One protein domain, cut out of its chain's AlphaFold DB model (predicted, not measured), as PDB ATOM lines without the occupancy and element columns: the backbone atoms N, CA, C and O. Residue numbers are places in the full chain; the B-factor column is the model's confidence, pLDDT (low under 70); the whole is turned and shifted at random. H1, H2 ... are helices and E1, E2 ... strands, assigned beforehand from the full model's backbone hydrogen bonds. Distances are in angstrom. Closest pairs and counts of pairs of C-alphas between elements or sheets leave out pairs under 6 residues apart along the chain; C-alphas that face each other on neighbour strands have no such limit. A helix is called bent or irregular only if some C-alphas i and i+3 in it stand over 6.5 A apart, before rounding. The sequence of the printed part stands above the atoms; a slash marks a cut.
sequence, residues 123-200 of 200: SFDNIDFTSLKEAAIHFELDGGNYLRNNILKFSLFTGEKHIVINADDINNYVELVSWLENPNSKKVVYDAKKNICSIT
ATOM      1  N   SER A 123     -21.644  55.804  32.664       76.62
ATOM      2  CA  SER A 123     -21.585  54.955  31.473       76.62
ATOM      3  C   SER A 123     -20.177  54.940  30.880       76.62
ATOM      4  O   SER A 123     -19.343  55.792  31.187       76.62
ATOM      5  N   PHE A 124     -19.904  53.945  30.034       77.44
ATOM      6  CA  PHE A 124     -18.620  53.790  29.342       77.44
ATOM      7  C   PHE A 124     -18.649  54.292  27.890       77.44
ATOM      8  O   PHE A 124     -17.699  54.050  27.150       77.44
ATOM      9  N   ASP A 125     -19.701  55.003  27.473       73.31
ATOM     10  CA  ASP A 125     -19.953  55.356  26.062       73.31
ATOM     11  C   ASP A 125     -18.834  56.203  25.427       73.31
ATOM     12  O   ASP A 125     -18.676  56.229  24.209       73.31
ATOM     13  N   ASN A 126     -18.041  56.888  26.256       70.69
ATOM     14  CA  ASN A 126     -16.948  57.764  25.839       70.69
ATOM     15  C   ASN A 126     -15.556  57.195  26.162       70.69
ATOM     16  O   ASN A 126     -14.603  57.969  26.304       70.69
ATOM     17  N   ILE A 127     -15.426  55.875  26.336       77.06
ATOM     18  CA  ILE A 127     -14.132  55.205  26.502       77.06
ATOM     19  C   ILE A 127     -13.822  54.339  25.293       77.06
ATOM     20  O   ILE A 127     -14.578  53.449  24.927       77.06
ATOM     21  N   ASP A 128     -12.632  54.550  24.740       80.12
ATOM     22  CA  ASP A 128     -12.040  53.640  23.774       80.12
ATOM     23  C   ASP A 128     -11.196  52.581  24.500       80.12
ATOM     24  O   ASP A 128     -10.024  52.786  24.835       80.12
ATOM     25  N   PHE A 129     -11.795  51.413  24.734       79.38
ATOM     26  CA  PHE A 129     -11.112  50.277  25.356       79.38
ATOM     27  C   PHE A 129     -10.013  49.665  24.474       79.38
ATOM     28  O   PHE A 129      -9.170  48.925  24.984       79.38
ATOM     29  N   THR A 130      -9.976  49.965  23.170       75.06
ATOM     30  CA  THR A 130      -8.959  49.415  22.260       75.06
ATOM     31  C   THR A 130      -7.609  50.108  22.406       75.06
ATOM     32  O   THR A 130      -6.566  49.467  22.243       75.06
ATOM     33  N   SER A 131      -7.603  51.392  22.773       78.06
ATOM     34  CA  SER A 131      -6.381  52.158  23.036       78.06
ATOM     35  C   SER A 131      -5.998  52.228  24.522       78.06
ATOM     36  O   SER A 131      -4.861  52.598  24.842       78.06
ATOM     37  N   LEU A 132      -6.887  51.813  25.434       81.94
ATOM     38  CA  LEU A 132      -6.651  51.823  26.880       81.94
ATOM     39  C   LEU A 132      -5.637  50.746  27.311       81.94
ATOM     40  O   LEU A 132      -5.948  49.560  27.415       81.94
ATOM     41  N   LYS A 133      -4.401  51.157  27.613       81.38
ATOM     42  CA  LYS A 133      -3.323  50.234  28.032       81.38
ATOM     43  C   LYS A 133      -3.313  49.937  29.526       81.38
ATOM     44  O   LYS A 133      -2.941  48.834  29.925       81.38
ATOM     45  N   GLU A 134      -3.681  50.922  30.336       87.75
ATOM     46  CA  GLU A 134      -3.629  50.856  31.792       87.75
ATOM     47  C   GLU A 134      -4.835  51.575  32.392       87.75
ATOM     48  O   GLU A 134      -5.164  52.679  31.964       87.75
ATOM     49  N   ALA A 135      -5.479  50.952  33.378       88.50
ATOM     50  CA  ALA A 135      -6.503  51.594  34.196       88.50
ATOM     51  C   ALA A 135      -6.557  50.969  35.593       88.50
ATOM     52  O   ALA A 135      -6.173  49.810  35.789       88.50
ATOM     53  N   ALA A 136      -7.034  51.745  36.563       88.75
ATOM     54  CA  ALA A 136      -7.323  51.252  37.899       88.75
ATOM     55  C   ALA A 136      -8.781  50.793  37.987       88.75
ATOM     56  O   ALA A 136      -9.669  51.476  37.484       88.75
ATOM     57  N   ILE A 137      -9.017  49.645  38.620       89.38
ATOM     58  CA  ILE A 137     -10.362  49.107  38.844       89.38
ATOM     59  C   ILE A 137     -10.594  48.844  40.328       89.38
ATOM     60  O   ILE A 137      -9.665  48.480  41.056       89.38
ATOM     61  N   HIS A 138     -11.839  48.996  40.769       87.50
ATOM     62  CA  HIS A 138     -12.249  48.661  42.129       87.50
ATOM     63  C   HIS A 138     -13.663  48.081  42.154       87.50
ATOM     64  O   HIS A 138     -14.559  48.544  41.447       87.50
ATOM     65  N   PHE A 139     -13.843  47.063  42.991       84.94
ATOM     66  CA  PHE A 139     -15.124  46.420  43.248       84.94
ATOM     67  C   PHE A 139     -15.567  46.729  44.678       84.94
ATOM     68  O   PHE A 139     -14.891  46.367  45.648       84.94
ATOM     69  N   GLU A 140     -16.717  47.388  44.805       84.81
ATOM     70  CA  GLU A 140     -17.331  47.665  46.099       84.81
ATOM     71  C   GLU A 140     -18.199  46.483  46.518       84.81
ATOM     72  O   GLU A 140     -19.021  46.011  45.732       84.81
ATOM     73  N   LEU A 141     -18.017  46.004  47.748       82.00
ATOM     74  CA  LEU A 141     -18.717  44.835  48.275       82.00
ATOM     75  C   LEU A 141     -19.648  45.234  49.412       82.00
ATOM     76  O   LEU A 141     -19.333  46.133  50.187       82.00
ATOM     77  N   ASP A 142     -20.729  44.478  49.578       80.69
ATOM     78  CA  ASP A 142     -21.606  44.573  50.748       80.69
ATOM     79  C   ASP A 142     -20.946  43.948  51.995       80.69
ATOM     80  O   ASP A 142     -21.322  42.871  52.452       80.69
ATOM     81  N   GLY A 143     -19.875  44.570  52.499       72.25
ATOM     82  CA  GLY A 143     -19.135  44.137  53.688       72.25
ATOM     83  C   GLY A 143     -17.725  43.587  53.431       72.25
ATOM     84  O   GLY A 143     -17.143  43.702  52.353       72.25
ATOM     85  N   GLY A 144     -17.118  43.022  54.481       68.44
ATOM     86  CA  GLY A 144     -15.703  42.622  54.481       68.44
ATOM     87  C   GLY A 144     -15.403  41.215  53.948       68.44
ATOM     88  O   GLY A 144     -14.233  40.877  53.766       68.44
ATOM     89  N   ASN A 145     -16.415  40.372  53.717       72.06
ATOM     90  CA  ASN A 145     -16.227  38.976  53.320       72.06
ATOM     91  C   ASN A 145     -16.391  38.787  51.805       72.06
ATOM     92  O   ASN A 145     -17.455  38.447  51.290       72.06
ATOM     93  N   TYR A 146     -15.272  38.907  51.100       68.12
ATOM     94  CA  TYR A 146     -15.167  38.804  49.642       68.12
ATOM     95  C   TYR A 146     -15.477  37.432  49.022       68.12
ATOM     96  O   TYR A 146     -15.370  37.288  47.813       68.12
ATOM     97  N   LEU A 147     -15.836  36.420  49.820       67.69
ATOM     98  CA  LEU A 147     -16.283  35.108  49.322       67.69
ATOM     99  C   LEU A 147     -17.802  34.921  49.394       67.69
ATOM    100  O   LEU A 147     -18.322  33.931  48.889       67.69
ATOM    101  N   ARG A 148     -18.511  35.792  50.119       68.19
ATOM    102  CA  ARG A 148     -19.953  35.644  50.388       68.19
ATOM    103  C   ARG A 148     -20.760  36.896  50.086       68.19
ATOM    104  O   ARG A 148     -21.976  36.797  49.976       68.19
ATOM    105  N   ASN A 149     -20.108  38.052  50.031       75.69
ATOM    106  CA  ASN A 149     -20.780  39.320  49.830       75.69
ATOM    107  C   ASN A 149     -20.930  39.632  48.343       75.69
ATOM    108  O   ASN A 149     -20.023  39.382  47.550       75.69
ATOM    109  N   ASN A 150     -22.081  40.204  47.996       76.62
ATOM    110  CA  ASN A 150     -22.364  40.646  46.641       76.62
ATOM    111  C   ASN A 150     -21.496  41.855  46.288       76.62
ATOM    112  O   ASN A 150     -21.206  42.706  47.136       76.62
ATOM    113  N   ILE A 151     -21.132  41.938  45.013       82.62
ATOM    114  CA  ILE A 151     -20.539  43.138  44.444       82.62
ATOM    115  C   ILE A 151     -21.666  44.148  44.216       82.62
ATOM    116  O   ILE A 151     -22.638  43.854  43.531       82.62
ATOM    117  N   LEU A 152     -21.538  45.338  44.794       85.06
ATOM    118  CA  LEU A 152     -22.511  46.419  44.665       85.06
ATOM    119  C   LEU A 152     -22.191  47.308  43.462       85.06
ATOM    120  O   LEU A 152     -23.055  47.607  42.636       85.06
ATOM    121  N   LYS A 153     -20.933  47.745  43.360       86.56
ATOM    122  CA  LYS A 153     -20.478  48.703  42.348       86.56
ATOM    123  C   LYS A 153     -19.157  48.266  41.741       86.56
ATOM    124  O   LYS A 153     -18.318  47.669  42.412       86.56
ATOM    125  N   PHE A 154     -18.966  48.642  40.486       87.94
ATOM    126  CA  PHE A 154     -17.684  48.578  39.805       87.94
ATOM    127  C   PHE A 154     -17.258  49.984  39.417       87.94
ATOM    128  O   PHE A 154     -18.067  50.751  38.888       87.94
ATOM    129  N   SER A 155     -15.995  50.311  39.671       88.00
ATOM    130  CA  SER A 155     -15.404  51.564  39.233       88.00
ATOM    131  C   SER A 155     -14.160  51.355  38.382       88.00
ATOM    132  O   SER A 155     -13.377  50.426  38.589       88.00
ATOM    133  N   LEU A 156     -13.995  52.253  37.414       88.38
ATOM    134  CA  LEU A 156     -12.858  52.328  36.509       88.38
ATOM    135  C   LEU A 156     -12.285  53.743  36.560       88.38
ATOM    136  O   LEU A 156     -13.018  54.725  36.436       88.38
ATOM    137  N   PHE A 157     -10.968  53.837  36.692       88.25
ATOM    138  CA  PHE A 157     -10.227  55.082  36.589       88.25
ATOM    139  C   PHE A 157      -9.152  54.977  35.508       88.25
ATOM    140  O   PHE A 157      -8.235  54.158  35.602       88.25
ATOM    141  N   THR A 158      -9.257  55.820  34.482       83.19
ATOM    142  CA  THR A 158      -8.369  55.807  33.302       83.19
ATOM    143  C   THR A 158      -7.238  56.838  33.369       83.19
ATOM    144  O   THR A 158      -6.530  57.033  32.388       83.19
ATOM    145  N   GLY A 159      -7.050  57.510  34.511       78.81
ATOM    146  CA  GLY A 159      -6.077  58.598  34.681       78.81
ATOM    147  C   GLY A 159      -6.706  59.990  34.611       78.81
ATOM    148  O   GLY A 159      -6.246  60.893  35.303       78.81
ATOM    149  N   GLU A 160      -7.788  60.137  33.843       77.88
ATOM    150  CA  GLU A 160      -8.547  61.391  33.718       77.88
ATOM    151  C   GLU A 160     -10.022  61.226  34.097       77.88
ATOM    152  O   GLU A 160     -10.603  62.122  34.701       77.88
ATOM    153  N   LYS A 161     -10.624  60.072  33.785       82.25
ATOM    154  CA  LYS A 161     -12.054  59.826  34.003       82.25
ATOM    155  C   LYS A 161     -12.298  58.858  35.143       82.25
ATOM    156  O   LYS A 161     -11.624  57.830  35.232       82.25
ATOM    157  N   HIS A 162     -13.305  59.165  35.954       85.94
ATOM    158  CA  HIS A 162     -13.843  58.285  36.984       85.94
ATOM    159  C   HIS A 162     -15.205  57.777  36.525       85.94
ATOM    160  O   HIS A 162     -16.116  58.574  36.325       85.94
ATOM    161  N   ILE A 163     -15.357  56.464  36.366       87.06
ATOM    162  CA  ILE A 163     -16.646  55.860  36.017       87.06
ATOM    163  C   ILE A 163     -17.063  54.890  37.102       87.06
ATOM    164  O   ILE A 163     -16.244  54.092  37.558       87.06
ATOM    165  N   VAL A 164     -18.332  54.955  37.504       87.88
ATOM    166  CA  VAL A 164     -18.927  54.055  38.496       87.88
ATOM    167  C   VAL A 164     -20.261  53.529  37.974       87.88
ATOM    168  O   VAL A 164     -21.176  54.301  37.697       87.88
ATOM    169  N   ILE A 165     -20.393  52.205  37.901       87.12
ATOM    170  CA  ILE A 165     -21.624  51.509  37.499       87.12
ATOM    171  C   ILE A 165     -22.058  50.491  38.559       87.12
ATOM    172  O   ILE A 165     -21.287  50.155  39.464       87.12
ATOM    173  N   ASN A 166     -23.290  49.980  38.465       86.44
ATOM    174  CA  ASN A 166     -23.662  48.793  39.241       86.44
ATOM    175  C   ASN A 166     -22.908  47.576  38.717       86.44
ATOM    176  O   ASN A 166     -22.689  47.445  37.515       86.44
ATOM    177  N   ALA A 167     -22.549  46.667  39.618       83.69
ATOM    178  CA  ALA A 167     -21.867  45.441  39.226       83.69
ATOM    179  C   ALA A 167     -22.712  44.570  38.278       83.69
ATOM    180  O   ALA A 167     -22.174  43.978  37.344       83.69
ATOM    181  N   ASP A 168     -24.034  44.567  38.461       83.75
ATOM    182  CA  ASP A 168     -24.974  43.828  37.610       83.75
ATOM    183  C   ASP A 168     -24.961  44.310  36.149       83.75
ATOM    184  O   ASP A 168     -25.228  43.537  35.228       83.75
ATOM    185  N   ASP A 169     -24.586  45.574  35.923       83.56
ATOM    186  CA  ASP A 169     -24.584  46.197  34.601       83.56
ATOM    187  C   ASP A 169     -23.293  45.928  33.810       83.56
ATOM    188  O   ASP A 169     -23.244  46.224  32.618       83.56
ATOM    189  N   ILE A 170     -22.248  45.349  34.422       83.06
ATOM    190  CA  ILE A 170     -20.940  45.124  33.770       83.06
ATOM    191  C   ILE A 170     -21.095  44.297  32.490       83.06
ATOM    192  O   ILE A 170     -20.499  44.623  31.463       83.06
ATOM    193  N   ASN A 171     -21.931  43.257  32.530       81.62
ATOM    194  CA  ASN A 171     -22.151  42.354  31.399       81.62
ATOM    195  C   ASN A 171     -22.809  43.041  30.191       81.62
ATOM    196  O   ASN A 171     -22.743  42.513  29.082       81.62
ATOM    197  N   ASN A 172     -23.414  44.217  30.380       84.19
ATOM    198  CA  ASN A 172     -23.982  45.003  29.285       84.19
ATOM    199  C   ASN A 172     -22.893  45.695  28.441       84.19
ATOM    200  O   ASN A 172     -23.165  46.109  27.316       84.19
ATOM    201  N   TYR A 173     -21.655  45.780  28.943       83.81
ATOM    202  CA  TYR A 173     -20.527  46.444  28.286       83.81
ATOM    203  C   TYR A 173     -19.512  45.420  27.753       83.81
ATOM    204  O   TYR A 173     -18.500  45.114  28.385       83.81
ATOM    205  N   VAL A 174     -19.758  44.905  26.545       83.12
ATOM    206  CA  VAL A 174     -18.927  43.859  25.903       83.12
ATOM    207  C   VAL A 174     -17.457  44.277  25.751       83.12
ATOM    208  O   VAL A 174     -16.549  43.458  25.921       83.12
ATOM    209  N   GLU A 175     -17.205  45.551  25.455       84.31
ATOM    210  CA  GLU A 175     -15.850  46.089  25.285       84.31
ATOM    211  C   GLU A 175     -15.067  46.126  26.605       84.31
ATOM    212  O   GLU A 175     -13.882  45.783  26.629       84.31
ATOM    213  N   LEU A 176     -15.742  46.444  27.716       84.56
ATOM    214  CA  LEU A 176     -15.165  46.418  29.061       84.56
ATOM    215  C   LEU A 176     -14.772  44.992  29.459       84.56
ATOM    216  O   LEU A 176     -13.656  44.773  29.930       84.56
ATOM    217  N   VAL A 177     -15.660  44.018  29.241       84.38
ATOM    218  CA  VAL A 177     -15.382  42.600  29.528       84.38
ATOM    219  C   VAL A 177     -14.190  42.114  28.702       84.38
ATOM    220  O   VAL A 177     -13.236  41.565  29.252       84.38
ATOM    221  N   SER A 178     -14.174  42.424  27.402       84.94
ATOM    222  CA  SER A 178     -13.063  42.074  26.505       84.94
ATOM    223  C   SER A 178     -11.731  42.684  26.964       84.94
ATOM    224  O   SER A 178     -10.676  42.050  26.879       84.94
ATOM    225  N   TRP A 179     -11.754  43.915  27.483       87.62
ATOM    226  CA  TRP A 179     -10.571  44.569  28.034       87.62
ATOM    227  C   TRP A 179     -10.113  43.948  29.361       87.62
ATOM    228  O   TRP A 179      -8.906  43.774  29.567       87.62
ATOM    229  N   LEU A 180     -11.044  43.585  30.250       84.62
ATOM    230  CA  LEU A 180     -10.751  42.912  31.520       84.62
ATOM    231  C   LEU A 180     -10.087  41.547  31.286       84.62
ATOM    232  O   LEU A 180      -9.086  41.244  31.940       84.62
ATOM    233  N   GLU A 181     -10.559  40.786  30.298       84.69
ATOM    234  CA  GLU A 181     -10.013  39.475  29.920       84.69
ATOM    235  C   GLU A 181      -8.672  39.552  29.170       84.69
ATOM    236  O   GLU A 181      -7.902  38.591  29.174       84.69
ATOM    237  N   ASN A 182      -8.348  40.691  28.546       84.81
ATOM    238  CA  ASN A 182      -7.114  40.839  27.774       84.81
ATOM    239  C   ASN A 182      -5.862  40.789  28.683       84.81
ATOM    240  O   ASN A 182      -5.653  41.695  29.490       84.81
ATOM    241  N   PRO A 183      -4.959  39.802  28.541       82.25
ATOM    242  CA  PRO A 183      -3.775  39.686  29.398       82.25
ATOM    243  C   PRO A 183      -2.727  40.785  29.155       82.25
ATOM    244  O   PRO A 183      -1.835  40.969  29.980       82.25
ATOM    245  N   ASN A 184      -2.816  41.514  28.036       82.88
ATOM    246  CA  ASN A 184      -1.871  42.576  27.685       82.88
ATOM    247  C   ASN A 184      -2.260  43.953  28.242       82.88
ATOM    248  O   ASN A 184      -1.434  44.865  28.210       82.88
ATOM    249  N   SER A 185      -3.492  44.132  28.728       84.88
ATOM    250  CA  SER A 185      -3.891  45.369  29.402       84.88
ATOM    251  C   SER A 185      -3.555  45.295  30.890       84.88
ATOM    252  O   SER A 185      -3.785  44.286  31.561       84.88
ATOM    253  N   LYS A 186      -2.985  46.380  31.415       86.12
ATOM    254  CA  LYS A 186      -2.541  46.476  32.804       86.12
ATOM    255  C   LYS A 186      -3.688  46.974  33.681       86.12
ATOM    256  O   LYS A 186      -4.200  48.070  33.473       86.12
ATOM    257  N   LYS A 187      -4.071  46.175  34.678       88.38
ATOM    258  CA  LYS A 187      -5.098  46.533  35.664       88.38
ATOM    259  C   LYS A 187      -4.453  46.809  37.007       88.38
ATOM    260  O   LYS A 187      -3.796  45.937  37.572       88.38
ATOM    261  N   VAL A 188      -4.628  48.027  37.500       88.00
ATOM    262  CA  VAL A 188      -4.181  48.422  38.835       88.00
ATOM    263  C   VAL A 188      -5.337  48.196  39.804       88.00
ATOM    264  O   VAL A 188      -6.445  48.665  39.573       88.00
ATOM    265  N   VAL A 189      -5.091  47.454  40.879       86.44
ATOM    266  CA  VAL A 189      -6.103  47.124  41.892       86.44
ATOM    267  C   VAL A 189      -5.529  47.304  43.286       86.44
ATOM    268  O   VAL A 189      -4.342  47.064  43.512       86.44
ATOM    269  N   TYR A 190      -6.383  47.680  44.232       78.81
ATOM    270  CA  TYR A 190      -6.078  47.611  45.656       78.81
ATOM    271  C   TYR A 190      -6.615  46.290  46.218       78.81
ATOM    272  O   TYR A 190      -7.776  45.963  45.999       78.81
ATOM    273  N   ASP A 191      -5.767  45.521  46.906       78.44
ATOM    274  CA  ASP A 191      -6.067  44.154  47.364       78.44
ATOM    275  C   ASP A 191      -6.508  43.215  46.218       78.44
ATOM    276  O   ASP A 191      -7.675  42.850  46.046       78.44
ATOM    277  N   ALA A 192      -5.538  42.803  45.396       74.12
ATOM    278  CA  ALA A 192      -5.778  41.917  44.254       74.12
ATOM    279  C   ALA A 192      -6.455  40.592  44.648       74.12
ATOM    280  O   ALA A 192      -7.242  40.053  43.873       74.12
ATOM    281  N   LYS A 193      -6.187  40.079  45.857       72.88
ATOM    282  CA  LYS A 193      -6.772  38.825  46.345       72.88
ATOM    283  C   LYS A 193      -8.278  38.971  46.544       72.88
ATOM    284  O   LYS A 193      -9.026  38.115  46.080       72.88
ATOM    285  N   LYS A 194      -8.710  40.058  47.191       72.88
ATOM    286  CA  LYS A 194     -10.128  40.383  47.385       72.88
ATOM    287  C   LYS A 194     -10.865  40.445  46.046       72.88
ATOM    288  O   LYS A 194     -11.891  39.792  45.883       72.88
ATOM    289  N   ASN A 195     -10.310  41.178  45.082       64.38
ATOM    290  CA  ASN A 195     -10.938  41.380  43.776       64.38
ATOM    291  C   ASN A 195     -11.047  40.075  42.975       64.38
ATOM    292  O   ASN A 195     -12.129  39.743  42.511       64.38
ATOM    293  N   ILE A 196      -9.969  39.289  42.873       70.12
ATOM    294  CA  ILE A 196      -9.987  38.022  42.118       70.12
ATOM    295  C   ILE A 196     -10.995  37.034  42.719       70.12
ATOM    296  O   ILE A 196     -11.764  36.418  41.984       70.12
ATOM    297  N   CYS A 197     -11.026  36.902  44.049       64.81
ATOM    298  CA  CYS A 197     -11.953  35.993  44.724       64.81
ATOM    299  C   CYS A 197     -13.419  36.438  44.661       64.81
ATOM    300  O   CYS A 197     -14.284  35.585  44.780       64.81
ATOM    301  N   SER A 198     -13.697  37.732  44.486       60.28
ATOM    302  CA  SER A 198     -15.077  38.235  44.380       60.28
ATOM    303  C   SER A 198     -15.689  37.994  42.995       60.28
ATOM    304  O   SER A 198     -16.903  38.036  42.849       60.28
ATOM    305  N   ILE A 199     -14.846  37.781  41.978       63.31
ATOM    306  CA  ILE A 199     -15.234  37.642  40.563       63.31
ATOM    307  C   ILE A 199     -15.253  36.159  40.126       63.31
ATOM    308  O   ILE A 199     -15.743  35.849  39.041       63.31
ATOM    309  N   THR A 200     -14.709  35.249  40.947       55.22
ATOM    310  CA  THR A 200     -14.656  33.793  40.690       55.22
ATOM    311  C   THR A 200     -15.858  33.084  41.297       55.22
ATOM    312  O   THR A 200     -16.449  32.231  40.598       55.22
TER     313      THR A 200
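Overview. This is residues 123 to 200 of the 200 residues of the protein "DNA polymerase I" of Staphylococcus aureus (UniProt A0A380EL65). A twisted sheet of four strands, E1 and E2 inner, has three short helices about it: H1 and H2 make a corner after E3, and H3 crosses over E1. E1, E2 and E3 form a meander, each strand the antiparallel neighbour of the one before, and short E4 is beside the first residues of E1. The printed part has 78 residues, with four named strands and three named helices in the order E1 E2 E3 H1 H2 E4 H3; the sheet's order is E3 E2 E1 E4, mixed, and the class is mixed, helices and strands. The whole is compact, with a radius of gyration of the C-alphas of 12.2 A, and its spans are 34 by 22 by 21 A.

Arrangement. After residues 123 to 133, which hold no named element, E1, residues 134 to 141, forms a hairpin with E2, residues 151 to 157; N 138 and O 155 are 3.0 A apart, within hydrogen-bond range. E2 forms a second hairpin with E3, residues 162 to 166, an edge strand, with N 156 and O 163 at 2.9 A. H1, residues 167 to 172, is on the sheet at a height of 6.2 A but over none of its strands; its closest C-alpha to E2 is that of Ala 167, 4.7 A from Lys 153. H1 is irregular, but only just: C-alphas 168 and 171 are 7.0 A apart. H2, residues 174 to 181, only grazes the sheet with its residues 176 to 180. H1 and H2 touch only at the corner by their link, and only just, with 3 pairs of C-alphas within 8 A, the closest being those of Asn 171 and Val 177 at 7.0 A; they stand at a steep tilt of 67 degrees, opposite ways. E4, residues 186 to 188, is the other edge strand, parallel to E1, with N 137 and O 188 at 2.9 A. The pairing of E1 is staggered: its residues 134 to 136 pair with E4, and 136 to 141 with E2. E3, H1, H2 and E4 make a split strand-helix-strand unit, two strands of one sheet that are not neighbours with helices between them along the chain; E2 and E1 are between E3 and E4 in the sheet, and the crossover is right-handed. H3, residues 192 to 199, is on the sheet over E1 at a height of 8.7 A; it runs only just across the strands, at 62 degrees to E1 on the local plane, and the closest C-alphas are those of Phe 139 and Asn 195, 6.6 A apart. H3 is apart from H1 and H2. In H2 and H3 every O i to N i+4 pair is within hydrogen-bond range; in H1 0 of 2 are, while 2 of its 3 O i to N i+3 pairs are.

Along the chain. E1 begins at C-alpha 134, (-3.629, 50.856, 31.792), and measures 23.1 A; E2 measures 17.6 A and E3 13.8 A. H1 is 10.2 A long, H2 10.7 A, E4 6.5 A and H3 11.0 A. H3 ends at C-alpha 199, (-15.234, 37.642, 40.563).

Size, cuts and confidence. The two C-alphas farthest apart are those of Ser 131 and Arg 148, at 34.7 A. The printed part has no cut, and its last residue, 200, is the chain's last. The link from E1 to E2 is short, the other links between named elements are tight, and no link is long. Mean pLDDT of the printed part is 80.2; under 70 are residue 144, residues 146 to 148, residue 195 and residues 197 to 200.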